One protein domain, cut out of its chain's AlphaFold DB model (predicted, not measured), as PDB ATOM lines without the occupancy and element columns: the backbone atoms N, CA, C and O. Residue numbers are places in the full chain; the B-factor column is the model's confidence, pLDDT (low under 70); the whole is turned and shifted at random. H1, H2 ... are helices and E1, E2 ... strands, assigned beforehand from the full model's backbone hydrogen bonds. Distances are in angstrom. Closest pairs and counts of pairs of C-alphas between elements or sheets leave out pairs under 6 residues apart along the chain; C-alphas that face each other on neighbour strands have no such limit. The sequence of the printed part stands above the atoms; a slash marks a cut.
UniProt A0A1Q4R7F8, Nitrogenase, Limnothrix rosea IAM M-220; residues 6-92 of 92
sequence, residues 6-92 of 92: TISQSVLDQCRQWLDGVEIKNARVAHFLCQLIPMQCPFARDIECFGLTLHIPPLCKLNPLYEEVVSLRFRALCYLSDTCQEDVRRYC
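What this domain is: This is residues 6 to 92 of the 92 residues of the protein "Nitrogenase" of Limnothrix rosea IAM M-220 (UniProt A0A1Q4R7F8). A flat, loose model in which helix H3 lies in the middle, H2 packs on its later part, and H1, staggered and nearly parallel to H3, meets the earlier part of H3 with residues 16 to 20 alone, while residues 6 to 11 at its other end stick out free. The antiparallel hairpin of E1 and E2 makes a separate arm, farthest from the mean of the C-alphas, and short H4 sits near the end of H3. The printed part has 87 residues, with elements in the order H1, H2, E1, E2, H3, H4, and the class is mostly helix. The radius of gyration of the C-alphas is 16.3 A and the spans are 48 by 44 by 15 A.

How they stand to each other: H1, residues 6 to 20, touches the hub H3, residues 66 to 83, with residues 16 to 20 alone; the closest C-alphas, of Asp 20 and Glu 68, are 6.1 A apart. They run the same way at a shallow tilt of 15 degrees. H2, residues 27 to 36, touches residues 72 to 80 of H3, opposite ways at a steep tilt of 39 degrees, closest at the C-alphas of Ala 30 and Ala 76, 4.6 A. E1, residues 45 to 49, and E2, residues 52 to 56, form a hairpin, with N 47 and O 54 at 2.9 A, within hydrogen-bond range. E1 and H3 are apart. H4, residues 88 to 91, only just touches H3, with 3 pairs of C-alphas within 8 A, the closest those of Ser 81 and Val 88, 6.2 A. In H1, H2 and H3 every O i to N i+4 pair is within hydrogen-bond range; H4 is too short for one.

Where its parts are: H1 begins at C-alpha 6 (60.405, 26.596, -21.896) and is 21.5 A long. H2 measures 14.0 A, E1 12.7 A and E2 12.6 A. H3 measures 25.0 A from first to last C-alpha, and H4, 5.7 A, ends at C-alpha 91 (27.363, 46.621, -16.828).

The domain as a whole: The C-alphas farthest apart, of Phe 50 and Thr 83, are 48.8 A apart. The printed part has no cut and no long link. pLDDT is under 70 at residues 6 to 9 and 59 to 61.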
ATOM      1  N   THR A   6      60.248  25.612 -22.993       54.81
ATOM      2  CA  THR A   6      60.405  26.596 -21.896       54.81
ATOM      3  C   THR A   6      60.115  28.044 -22.316       54.81
ATOM      4  O   THR A   6      59.666  28.839 -21.498       54.81
ATOM      5  N   ILE A   7      60.323  28.400 -23.589       58.78
ATOM      6  CA  ILE A   7      60.183  29.790 -24.070       58.78
ATOM      7  C   ILE A   7      58.704  30.210 -24.168       58.78
ATOM      8  O   ILE A   7      58.366  31.352 -23.894       58.78
ATOM      9  N   SER A   8      57.802  29.293 -24.532       58.75
ATOM     10  CA  SER A   8      56.379  29.628 -24.714       58.75
ATOM     11  C   SER A   8      55.639  29.820 -23.383       58.75
ATOM     12  O   SER A   8      54.761  30.675 -23.277       58.75
ATOM     13  N   GLN A   9      56.015  29.067 -22.339       60.22
ATOM     14  CA  GLN A   9      55.431  29.250 -21.005       60.22
ATOM     15  C   GLN A   9      55.859  30.575 -20.367       60.22
ATOM     16  O   GLN A   9      55.011  31.274 -19.818       60.22
ATOM     17  N   SER A  10      57.122  30.987 -20.528       74.00
ATOM     18  CA  SER A  10      57.599  32.248 -19.950       74.00
ATOM     19  C   SER A  10      56.922  33.484 -20.549       74.00
ATOM     20  O   SER A  10      56.676  34.445 -19.824       74.00
ATOM     21  N   VAL A  11      56.572  33.465 -21.841       84.75
ATOM     22  CA  VAL A  11      55.856  34.578 -22.491       84.75
ATOM     23  C   VAL A  11      54.421  34.690 -21.977       84.75
ATOM     24  O   VAL A  11      53.978  35.789 -21.651       84.75
ATOM     25  N   LEU A  12      53.700  33.568 -21.853       85.62
ATOM     26  CA  LEU A  12      52.344  33.579 -21.297       85.62
ATOM     27  C   LEU A  12      52.339  34.087 -19.853       85.62
ATOM     28  O   LEU A  12      51.496  34.908 -19.508       85.62
ATOM     29  N   ASP A  13      53.302  33.662 -19.039       87.31
ATOM     30  CA  ASP A  13      53.418  34.116 -17.651       87.31
ATOM     31  C   ASP A  13      53.762  35.607 -17.549       87.31
ATOM     32  O   ASP A  13      53.222  36.307 -16.692       87.31
ATOM     33  N   GLN A  14      54.582  36.133 -18.461       89.12
ATOM     34  CA  GLN A  14      54.821  37.577 -18.559       89.12
ATOM     35  C   GLN A  14      53.550  38.337 -18.950       89.12
ATOM     36  O   GLN A  14      53.266  39.385 -18.373       89.12
ATOM     37  N   CYS A  15      52.755  37.812 -19.887       90.31
ATOM     38  CA  CYS A  15      51.466  38.404 -20.242       90.31
ATOM     39  C   CYS A  15      50.479  38.389 -19.067       90.31
ATOM     40  O   CYS A  15      49.782  39.384 -18.873       90.31
ATOM     41  N   ARG A  16      50.445  37.313 -18.268       91.50
ATOM     42  CA  ARG A  16      49.637  37.240 -17.037       91.50
ATOM     43  C   ARG A  16      50.032  38.328 -16.055       91.50
ATOM     44  O   ARG A  16      49.203  39.149 -15.689       91.50
ATOM     45  N   GLN A  17      51.319  38.392 -15.713       91.25
ATOM     46  CA  GLN A  17      51.848  39.398 -14.792       91.25
ATOM     47  C   GLN A  17      51.596  40.820 -15.291       91.25
ATOM     48  O   GLN A  17      51.275  41.705 -14.501       91.25
ATOM     49  N   TRP A  18      51.715  41.045 -16.600       92.94
ATOM     50  CA  TRP A  18      51.406  42.334 -17.196       92.94
ATOM     51  C   TRP A  18      49.921  42.680 -17.054       92.94
ATOM     52  O   TRP A  18      49.621  43.773 -16.583       92.94
ATOM     53  N   LEU A  19      49.003  41.761 -17.389       93.12
ATOM     54  CA  LEU A  19      47.554  41.957 -17.240       93.12
ATOM     55  C   LEU A  19      47.164  42.204 -15.780       93.12
ATOM     56  O   LEU A  19      46.449  43.164 -15.487       93.12
ATOM     57  N   ASP A  20      47.672  41.396 -14.853       92.69
ATOM     58  CA  ASP A  20      47.446  41.558 -13.415       92.69
ATOM     59  C   ASP A  20      48.052  42.860 -12.880       92.69
ATOM     60  O   ASP A  20      47.490  43.478 -11.979       92.69
ATOM     61  N   GLY A  21      49.136  43.350 -13.476       91.69
ATOM     62  CA  GLY A  21      49.756  44.629 -13.134       91.69
ATOM     63  C   GLY A  21      49.040  45.868 -13.685       91.69
ATOM     64  O   GLY A  21      49.391  46.983 -13.297       91.69
ATOM     65  N   VAL A  22      48.052  45.726 -14.579       93.38
ATOM     66  CA  VAL A  22      47.344  46.883 -15.158       93.38
ATOM     67  C   VAL A  22      46.496  47.591 -14.098       93.38
ATOM     68  O   VAL A  22      45.416  47.137 -13.728       93.38
ATOM     69  N   GLU A  23      46.951  48.762 -13.656       93.19
ATOM     70  CA  GLU A  23      46.165  49.657 -12.807       93.19
ATOM     71  C   GLU A  23      45.227  50.538 -13.641       93.19
ATOM     72  O   GLU A  23      45.647  51.254 -14.553       93.19
ATOM     73  N   ILE A  24      43.942  50.543 -13.288       95.12
ATOM     74  CA  ILE A  24      42.929  51.353 -13.964       95.12
ATOM     75  C   ILE A  24      42.822  52.701 -13.254       95.12
ATOM     76  O   ILE A  24      42.437  52.773 -12.093       95.12
ATOM     77  N   LYS A  25      43.181  53.776 -13.964       93.75
ATOM     78  CA  LYS A  25      43.196  55.160 -13.442       93.75
ATOM     79  C   LYS A  25      42.366  56.136 -14.276       93.75
ATOM     80  O   LYS A  25      42.482  57.346 -14.113       93.75
ATOM     81  N   ASN A  26      41.587  55.627 -15.229       95.88
ATOM     82  CA  ASN A  26      40.828  56.445 -16.165       95.88
ATOM     83  C   ASN A  26      39.442  55.841 -16.400       95.88
ATOM     84  O   ASN A  26      39.331  54.717 -16.895       95.88
ATOM     85  N   ALA A  27      38.395  56.618 -16.113       95.75
ATOM     86  CA  ALA A  27      37.002  56.191 -16.245       95.75
ATOM     87  C   ALA A  27      36.639  55.773 -17.677       95.75
ATOM     88  O   ALA A  27      35.945  54.780 -17.880       95.75
ATOM     89  N   ARG A  28      37.177  56.453 -18.699       96.31
ATOM     90  CA  ARG A  28      36.931  56.092 -20.105       96.31
ATOM     91  C   ARG A  28      37.474  54.703 -20.431       96.31
ATOM     92  O   ARG A  28      36.805  53.933 -21.114       96.31
ATOM     93  N   VAL A  29      38.673  54.385 -19.936       95.94
ATOM     94  CA  VAL A  29      39.277  53.055 -20.109       95.94
ATOM     95  C   VAL A  29      38.475  52.017 -19.332       95.94
ATOM     96  O   VAL A  29      38.180  50.956 -19.871       95.94
ATOM     97  N   ALA A  30      38.054  52.337 -18.108       96.38
ATOM     98  CA  ALA A  30      37.242  51.440 -17.298       96.38
ATOM     99  C   ALA A  30      35.902  51.098 -17.976       96.38
ATOM    100  O   ALA A  30      35.548  49.924 -18.081       96.38
ATOM    101  N   HIS A  31      35.197  52.090 -18.530       96.81
ATOM    102  CA  HIS A  31      33.984  51.864 -19.321       96.81
ATOM    103  C   HIS A  31      34.237  51.012 -20.553       96.81
ATOM    104  O   HIS A  31      33.469  50.092 -20.822       96.81
ATOM    105  N   PHE A  32      35.308  51.307 -21.288       95.88
ATOM    106  CA  PHE A  32      35.678  50.539 -22.467       95.88
ATOM    107  C   PHE A  32      35.928  49.068 -22.114       95.88
ATOM    108  O   PHE A  32      35.376  48.186 -22.763       95.88
ATOM    109  N   LEU A  33      36.671  48.792 -21.038       94.81
ATOM    110  CA  LEU A  33      36.912  47.430 -20.551       94.81
ATOM    111  C   LEU A  33      35.613  46.731 -20.126       94.81
ATOM    112  O   LEU A  33      35.399  45.573 -20.481       94.81
ATOM    113  N   CYS A  34      34.715  47.439 -19.434       94.25
ATOM    114  CA  CYS A  34      33.407  46.909 -19.036       94.25
ATOM    115  C   CYS A  34      32.456  46.658 -20.219       94.25
ATOM    116  O   CYS A  34      31.492  45.908 -20.081       94.25
ATOM    117  N   GLN A  35      32.679  47.283 -21.372       92.75
ATOM    118  CA  GLN A  35      31.906  47.019 -22.591       92.75
ATOM    119  C   GLN A  35      32.546  45.927 -23.446       92.75
ATOM    120  O   GLN A  35      31.839  45.132 -24.059       92.75
ATOM    121  N   LEU A  36      33.877  45.890 -23.486       91.69
ATOM    122  CA  LEU A  36      34.641  44.965 -24.311       91.69
ATOM    123  C   LEU A  36      34.641  43.545 -23.740       91.69
ATOM    124  O   LEU A  36      34.502  42.579 -24.487       91.69
ATOM    125  N   ILE A  37      34.833  43.409 -22.427       90.88
ATOM    126  CA  ILE A  37      34.949  42.109 -21.764       90.88
ATOM    127  C   ILE A  37      33.558  41.717 -21.267       90.88
ATOM    128  O   ILE A  37      33.039  42.410 -20.396       90.88
ATOM    129  N   PRO A  38      32.927  40.647 -21.766       86.19
ATOM    130  CA  PRO A  38      31.583  40.269 -21.339       86.19
ATOM    131  C   PRO A  38      31.560  39.786 -19.878       86.19
ATOM    132  O   PRO A  38      32.543  39.244 -19.378       86.19
ATOM    133  N   MET A  39      30.423  39.963 -19.191       79.38
ATOM    134  CA  MET A  39      30.209  39.388 -17.850       79.38
ATOM    135  C   MET A  39      30.100  37.861 -17.897       79.38
ATOM    136  O   MET A  39      30.552  37.168 -16.989       79.38
ATOM    137  N   GLN A  40      29.447  37.348 -18.935       75.75
ATOM    138  CA  GLN A  40      29.177  35.928 -19.099       75.75
ATOM    139  C   GLN A  40      30.218  35.312 -20.029       75.75
ATOM    140  O   GLN A  40      30.712  35.967 -20.949       75.75
ATOM    141  N   CYS A  41      30.532  34.037 -19.807       73.81
ATOM    142  CA  CYS A  41      31.449  33.308 -20.671       73.81
ATOM    143  C   CYS A  41      30.843  33.232 -22.084       73.81
ATOM    144  O   CYS A  41      29.827  32.560 -22.261       73.81
ATOM    145  N   PRO A  42      31.447  33.870 -23.105       70.94
ATOM    146  CA  PRO A  42      30.832  33.992 -24.429       70.94
ATOM    147  C   PRO A  42      30.698  32.642 -25.142       70.94
ATOM    148  O   PRO A  42      30.023  32.525 -26.163       70.94
ATOM    149  N   PHE A  43      31.386  31.618 -24.646       71.25
ATOM    150  CA  PHE A  43      31.378  30.284 -25.220       71.25
ATOM    151  C   PHE A  43      30.218  29.435 -24.709       71.25
ATOM    152  O   PHE A  43      29.721  28.621 -25.476       71.25
ATOM    153  N   ALA A  44      29.764  29.653 -23.471       80.19
ATOM    154  CA  ALA A  44      28.604  28.952 -22.942       80.19
ATOM    155  C   ALA A  44      27.343  29.547 -23.567       80.19
ATOM    156  O   ALA A  44      26.965  30.674 -23.249       80.19
ATOM    157  N   ARG A  45      26.724  28.825 -24.495       83.25
ATOM    158  CA  ARG A  45      25.473  29.257 -25.118       83.25
ATOM    159  C   ARG A  45      24.708  28.063 -25.655       83.25
ATOM    160  O   ARG A  45      25.306  27.108 -26.148       83.25
ATOM    161  N   ASP A  46      23.393  28.173 -25.618       85.31
ATOM    162  CA  ASP A  46      22.504  27.266 -26.325       85.31
ATOM    163  C   ASP A  46      22.266  27.799 -27.737       85.31
ATOM    164  O   ASP A  46      21.985  28.984 -27.933       85.31
ATOM    165  N   ILE A  47      22.420  26.933 -28.734       87.19
ATOM    166  CA  ILE A  47      22.090  27.237 -30.126       87.19
ATOM    167  C   ILE A  47      20.922  26.348 -30.528       87.19
ATOM    168  O   ILE A  47      21.052  25.127 -30.584       87.19
ATOM    169  N   GLU A  48      19.784  26.962 -30.835       87.12
ATOM    170  CA  GLU A  48      18.632  26.252 -31.382       87.12
ATOM    171  C   GLU A  48      18.726  26.208 -32.908       87.12
ATOM    172  O   GLU A  48      18.745  27.242 -33.579       87.12
ATOM    173  N   CYS A  49      18.796  25.007 -33.478       87.62
ATOM    174  CA  CYS A  49      18.764  24.794 -34.923       87.62
ATOM    175  C   CYS A  49      17.850  23.612 -35.250       87.62
ATOM    176  O   CYS A  49      18.017  22.524 -34.710       87.62
ATOM    177  N   PHE A  50      16.887  23.817 -36.154       84.12
ATOM    178  CA  PHE A  50      15.977  22.770 -36.649       84.12
ATOM    179  C   PHE A  50      15.204  22.000 -35.555       84.12
ATOM    180  O   PHE A  50      14.886  20.828 -35.730       84.12
ATOM    181  N   GLY A  51      14.896  22.648 -34.424       86.69
ATOM    182  CA  GLY A  51      14.213  22.011 -33.288       86.69
ATOM    183  C   GLY A  51      15.124  21.162 -32.391       86.69
ATOM    184  O   GLY A  51      14.628  20.470 -31.507       86.69
ATOM    185  N   LEU A  52      16.442  21.218 -32.601       83.44
ATOM    186  CA  LEU A  52      17.458  20.630 -31.733       83.44
ATOM    187  C   LEU A  52      18.204  21.749 -30.998       83.44
ATOM    188  O   LEU A  52      18.693  22.695 -31.619       83.44
ATOM    189  N   THR A  53      18.311  21.621 -29.677       88.62
ATOM    190  CA  THR A  53      19.104  22.526 -28.837       88.62
ATOM    191  C   THR A  53      20.514  21.965 -28.691       88.62
ATOM    192  O   THR A  53      20.716  20.900 -28.104       88.62
ATOM    193  N   LEU A  54      21.502  22.673 -29.235       87.94
ATOM    194  CA  LEU A  54      22.920  22.374 -29.057       87.94
ATOM    195  C   LEU A  54      23.465  23.207 -27.899       87.94
ATOM    196  O   LEU A  54      23.638  24.418 -28.028       87.94
ATOM    197  N   HIS A  55      23.762  22.543 -26.785       87.81
ATOM    198  CA  HIS A  55      24.380  23.173 -25.624       87.81
ATOM    199  C   HIS A  55      25.901  23.240 -25.805       87.81
ATOM    200  O   HIS A  55      26.577  22.206 -25.794       87.81
ATOM    201  N   ILE A  56      26.457  24.443 -25.968       81.44
ATOM    202  CA  ILE A  56      27.909  24.647 -25.941       81.44
ATOM    203  C   ILE A  56      28.319  24.841 -24.479       81.44
ATOM    204  O   ILE A  56      27.876  25.808 -23.854       81.44
ATOM    205  N   PRO A  57      29.165  23.960 -23.913       78.75
ATOM    206  CA  PRO A  57      29.584  24.087 -22.528       78.75
ATOM    207  C   PRO A  57      30.469  25.330 -22.325       78.75
ATOM    208  O   PRO A  57      31.051  25.858 -23.275       78.75
ATOM    209  N   PRO A  58      30.641  25.790 -21.076       72.00
ATOM    210  CA  PRO A  58      31.603  26.831 -20.740       72.00
ATOM    211  C   PRO A  58      33.031  26.400 -21.097       72.00
ATOM    212  O   PRO A  58      33.711  25.711 -20.342       72.00
ATOM    213  N   LEU A  59      33.522  26.862 -22.248       67.69
ATOM    214  CA  LEU A  59      34.903  26.655 -22.698       67.69
ATOM    215  C   LEU A  59      35.868  27.700 -22.118       67.69
ATOM    216  O   LEU A  59      36.903  28.004 -22.703       67.69
ATOM    217  N   CYS A  60      35.539  28.261 -20.959       64.94
ATOM    218  CA  CYS A  60      36.221  29.410 -20.367       64.94
ATOM    219  C   CYS A  60      37.697  29.111 -20.016       64.94
ATOM    220  O   CYS A  60      38.488  30.028 -19.851       64.94
ATOM    221  N   LYS A  61      38.103  27.830 -20.008       64.06
ATOM    222  CA  LYS A  61      39.501  27.387 -19.851       64.06
ATOM    223  C   LYS A  61      40.309  27.260 -21.151       64.06
ATOM    224  O   LYS A  61      41.498  26.969 -21.075       64.06
ATOM    225  N   LEU A  62      39.711  27.446 -22.335       71.94
ATOM    226  CA  LEU A  62      40.461  27.423 -23.604       71.94
ATOM    227  C   LEU A  62      41.418  28.608 -23.727       71.94
ATOM    228  O   LEU A  62      42.485  28.458 -24.313       71.94
ATOM    229  N   ASN A  63      41.035  29.776 -23.201       82.19
ATOM    230  CA  ASN A  63      41.906  30.941 -23.182       82.19
ATOM    231  C   ASN A  63      42.811  30.877 -21.935       82.19
ATOM    232  O   ASN A  63      42.299  31.006 -20.822       82.19
ATOM    233  N   PRO A  64      44.142  30.728 -22.091       84.75
ATOM    234  CA  PRO A  64      45.073  30.638 -20.967       84.75
ATOM    235  C   PRO A  64      45.156  31.901 -20.096       84.75
ATOM    236  O   PRO A  64      45.789  31.830 -19.044       84.75
ATOM    237  N   LEU A  65      44.577  33.021 -20.552       87.19
ATOM    238  CA  LEU A  65      44.545  34.326 -19.878       87.19
ATOM    239  C   LEU A  65      43.119  34.752 -19.462       87.19
ATOM    240  O   LEU A  65      42.842  35.938 -19.280       87.19
ATOM    241  N   TYR A  66      42.161  33.817 -19.436       86.81
ATOM    242  CA  TYR A  66      40.755  34.144 -19.180       86.81
ATOM    243  C   TYR A  66      40.546  34.792 -17.805       86.81
ATOM    244  O   TYR A  66      39.859  35.808 -17.706       86.81
ATOM    245  N   GLU A  67      41.156  34.227 -16.765       86.88
ATOM    246  CA  GLU A  67      40.994  34.693 -15.386       86.88
ATOM    247  C   GLU A  67      41.550  36.109 -15.209       86.88
ATOM    248  O   GLU A  67      40.901  36.962 -14.607       86.88
ATOM    249  N   GLU A  68      42.700  36.402 -15.812       91.06
ATOM    250  CA  GLU A  68      43.351  37.711 -15.772       91.06
ATOM    251  C   GLU A  68      42.498  38.774 -16.488       91.06
ATOM    252  O   GLU A  68      42.352  39.901 -16.010       91.06
ATOM    253  N   VAL A  69      41.856  38.414 -17.606       91.25
ATOM    254  CA  VAL A  69      40.934  39.305 -18.335       91.25
ATOM    255  C   VAL A  69      39.649  39.557 -17.536       91.25
ATOM    256  O   VAL A  69      39.197  40.701 -17.442       91.25
ATOM    257  N   VAL A  70      39.063  38.529 -16.921       90.25
ATOM    258  CA  VAL A  70      37.880  38.690 -16.053       90.25
ATOM    259  C   VAL A  70      38.224  39.519 -14.811       90.25
ATOM    260  O   VAL A  70      37.471  40.422 -14.443       90.25
ATOM    261  N   SER A  71      39.395  39.290 -14.217       92.38
ATOM    262  CA  SER A  71      39.938  40.085 -13.111       92.38
ATOM    263  C   SER A  71      40.136  41.553 -13.508       92.38
ATOM    264  O   SER A  71      39.769  42.465 -12.763       92.38
ATOM    265  N   LEU A  72      40.639  41.823 -14.719       94.81
ATOM    266  CA  LEU A  72      40.758  43.183 -15.250       94.81
ATOM    267  C   LEU A  72      39.391  43.874 -15.376       94.81
ATOM    268  O   LEU A  72      39.259  45.036 -14.988       94.81
ATOM    269  N   ARG A  73      38.362  43.166 -15.858       94.81
ATOM    270  CA  ARG A  73      36.983  43.686 -15.888       94.81
ATOM    271  C   ARG A  73      36.481  44.006 -14.483       94.81
ATOM    272  O   ARG A  73      35.912  45.075 -14.277       94.81
ATOM    273  N   PHE A  74      36.681  43.106 -13.524       94.12
ATOM    274  CA  PHE A  74      36.260  43.331 -12.143       94.12
ATOM    275  C   PHE A  74      36.914  44.586 -11.553       94.12
ATOM    276  O   PHE A  74      36.222  45.458 -11.035       94.12
ATOM    277  N   ARG A  75      38.229  44.751 -11.739       96.00
ATOM    278  CA  ARG A  75      38.942  45.968 -11.320       96.00
ATOM    279  C   ARG A  75      38.417  47.227 -12.010       96.00
ATOM    280  O   ARG A  75      38.364  48.280 -11.381       96.00
ATOM    281  N   ALA A  76      38.000  47.130 -13.274       96.44
ATOM    282  CA  ALA A  76      37.390  48.248 -13.992       96.44
ATOM    283  C   ALA A  76      36.054  48.658 -13.360       96.44
ATOM    284  O   ALA A  76      35.808  49.850 -13.171       96.44
ATOM    285  N   LEU A  77      35.222  47.678 -12.998       95.62
ATOM    286  CA  LEU A  77      33.955  47.908 -12.305       95.62
ATOM    287  C   LEU A  77      34.179  48.542 -10.930       95.62
ATOM    288  O   LEU A  77      33.568  49.571 -10.658       95.62
ATOM    289  N   CYS A  78      35.092  47.998 -10.120       95.12
ATOM    290  CA  CYS A  78      35.435  48.560  -8.809       95.12
ATOM    291  C   CYS A  78      35.975  49.989  -8.915       95.12
ATOM    292  O   CYS A  78      35.628  50.846  -8.113       95.12
ATOM    293  N   TYR A  79      36.798  50.291  -9.922       96.88
ATOM    294  CA  TYR A  79      37.267  51.661 -10.134       96.88
ATOM    295  C   TYR A  79      36.097  52.623 -10.399       96.88
ATOM    296  O   TYR A  79      36.026  53.698  -9.803       96.88
ATOM    297  N   LEU A  80      35.148  52.226 -11.251       97.00
ATOM    298  CA  LEU A  80      33.970  53.040 -11.549       97.00
ATOM    299  C   LEU A  80      33.041  53.198 -10.338       97.00
ATOM    300  O   LEU A  80      32.571  54.307 -10.092       97.00
ATOM    301  N   SER A  81      32.802  52.130  -9.572       96.44
ATOM    302  CA  SER A  81      31.922  52.177  -8.398       96.44
ATOM    303  C   SER A  81      32.563  52.886  -7.209       96.44
ATOM    304  O   SER A  81      31.949  53.765  -6.613       96.44
ATOM    305  N   ASP A  82      33.802  52.539  -6.867       95.62
ATOM    306  CA  ASP A  82      34.404  52.910  -5.584       95.62
ATOM    307  C   ASP A  82      35.182  54.224  -5.694       95.62
ATOM    308  O   ASP A  82      35.186  55.028  -4.763       95.62
ATOM    309  N   THR A  83      35.832  54.463  -6.841       94.75
ATOM    310  CA  THR A  83      36.636  55.679  -7.066       94.75
ATOM    311  C   THR A  83      35.840  56.768  -7.776       94.75
ATOM    312  O   THR A  83      35.875  57.922  -7.350       94.75
ATOM    313  N   CYS A  84      35.119  56.433  -8.850       95.06
ATOM    314  CA  CYS A  84      34.321  57.410  -9.604       95.06
ATOM    315  C   CYS A  84      32.901  57.607  -9.049       95.06
ATOM    316  O   CYS A  84      32.245  58.565  -9.449       95.06
ATOM    317  N   GLN A  85      32.446  56.747  -8.126       94.50
ATOM    318  CA  GLN A  85      31.101  56.792  -7.529       94.50
ATOM    319  C   GLN A  85      29.974  56.731  -8.572       94.50
ATOM    320  O   GLN A  85      28.902  57.310  -8.394       94.50
ATOM    321  N   GLU A  86      30.217  56.027  -9.677       94.50
ATOM    322  CA  GLU A  86      29.238  55.836 -10.738       94.50
ATOM    323  C   GLU A  86      28.340  54.624 -10.486       94.50
ATOM    324  O   GLU A  86      28.737  53.614  -9.902       94.50
ATOM    325  N   ASP A  87      27.122  54.690 -11.020       92.56
ATOM    326  CA  ASP A  87      26.236  53.538 -11.064       92.56
ATOM    327  C   ASP A  87      26.675  52.546 -12.153       92.56
ATOM    328  O   ASP A  87      26.501  52.762 -13.359       92.56
ATOM    329  N   VAL A  88      27.242  51.426 -11.713       92.75
ATOM    330  CA  VAL A  88      27.761  50.364 -12.585       92.75
ATOM    331  C   VAL A  88      26.718  49.313 -12.968       92.75
ATOM    332  O   VAL A  88      27.044  48.413 -13.739       92.75
ATOM    333  N   ARG A  89      25.455  49.436 -12.524       91.12
ATOM    334  CA  ARG A  89      24.377  48.470 -12.837       91.12
ATOM    335  C   ARG A  89      24.173  48.245 -14.334       91.12
ATOM    336  O   ARG A  89      23.772  47.164 -14.735       91.12
ATOM    337  N   ARG A  90      24.497  49.236 -15.172       88.75
ATOM    338  CA  ARG A  90      24.449  49.122 -16.644       88.75
ATOM    339  C   ARG A  90      25.424  48.097 -17.234       88.75
ATOM    340  O   ARG A  90      25.323  47.778 -18.413       88.75
ATOM    341  N   TYR A  91      26.398  47.647 -16.449       88.12
ATOM    342  CA  TYR A  91      27.363  46.621 -16.828       88.12
ATOM    343  C   TYR A  91      27.047  45.265 -16.198       88.12
ATOM    344  O   TYR A  91      27.812  44.324 -16.429       88.12
ATOM    345  N   CYS A  92      25.981  45.180 -15.397       80.81
ATOM    346  CA  CYS A  92      25.585  43.988 -14.668       80.81
ATOM    347  C   CYS A  92      24.522  43.161 -15.390       80.81
ATOM    348  O   CYS A  92      23.678  43.759 -16.089       80.81
TER     349      CYS A  92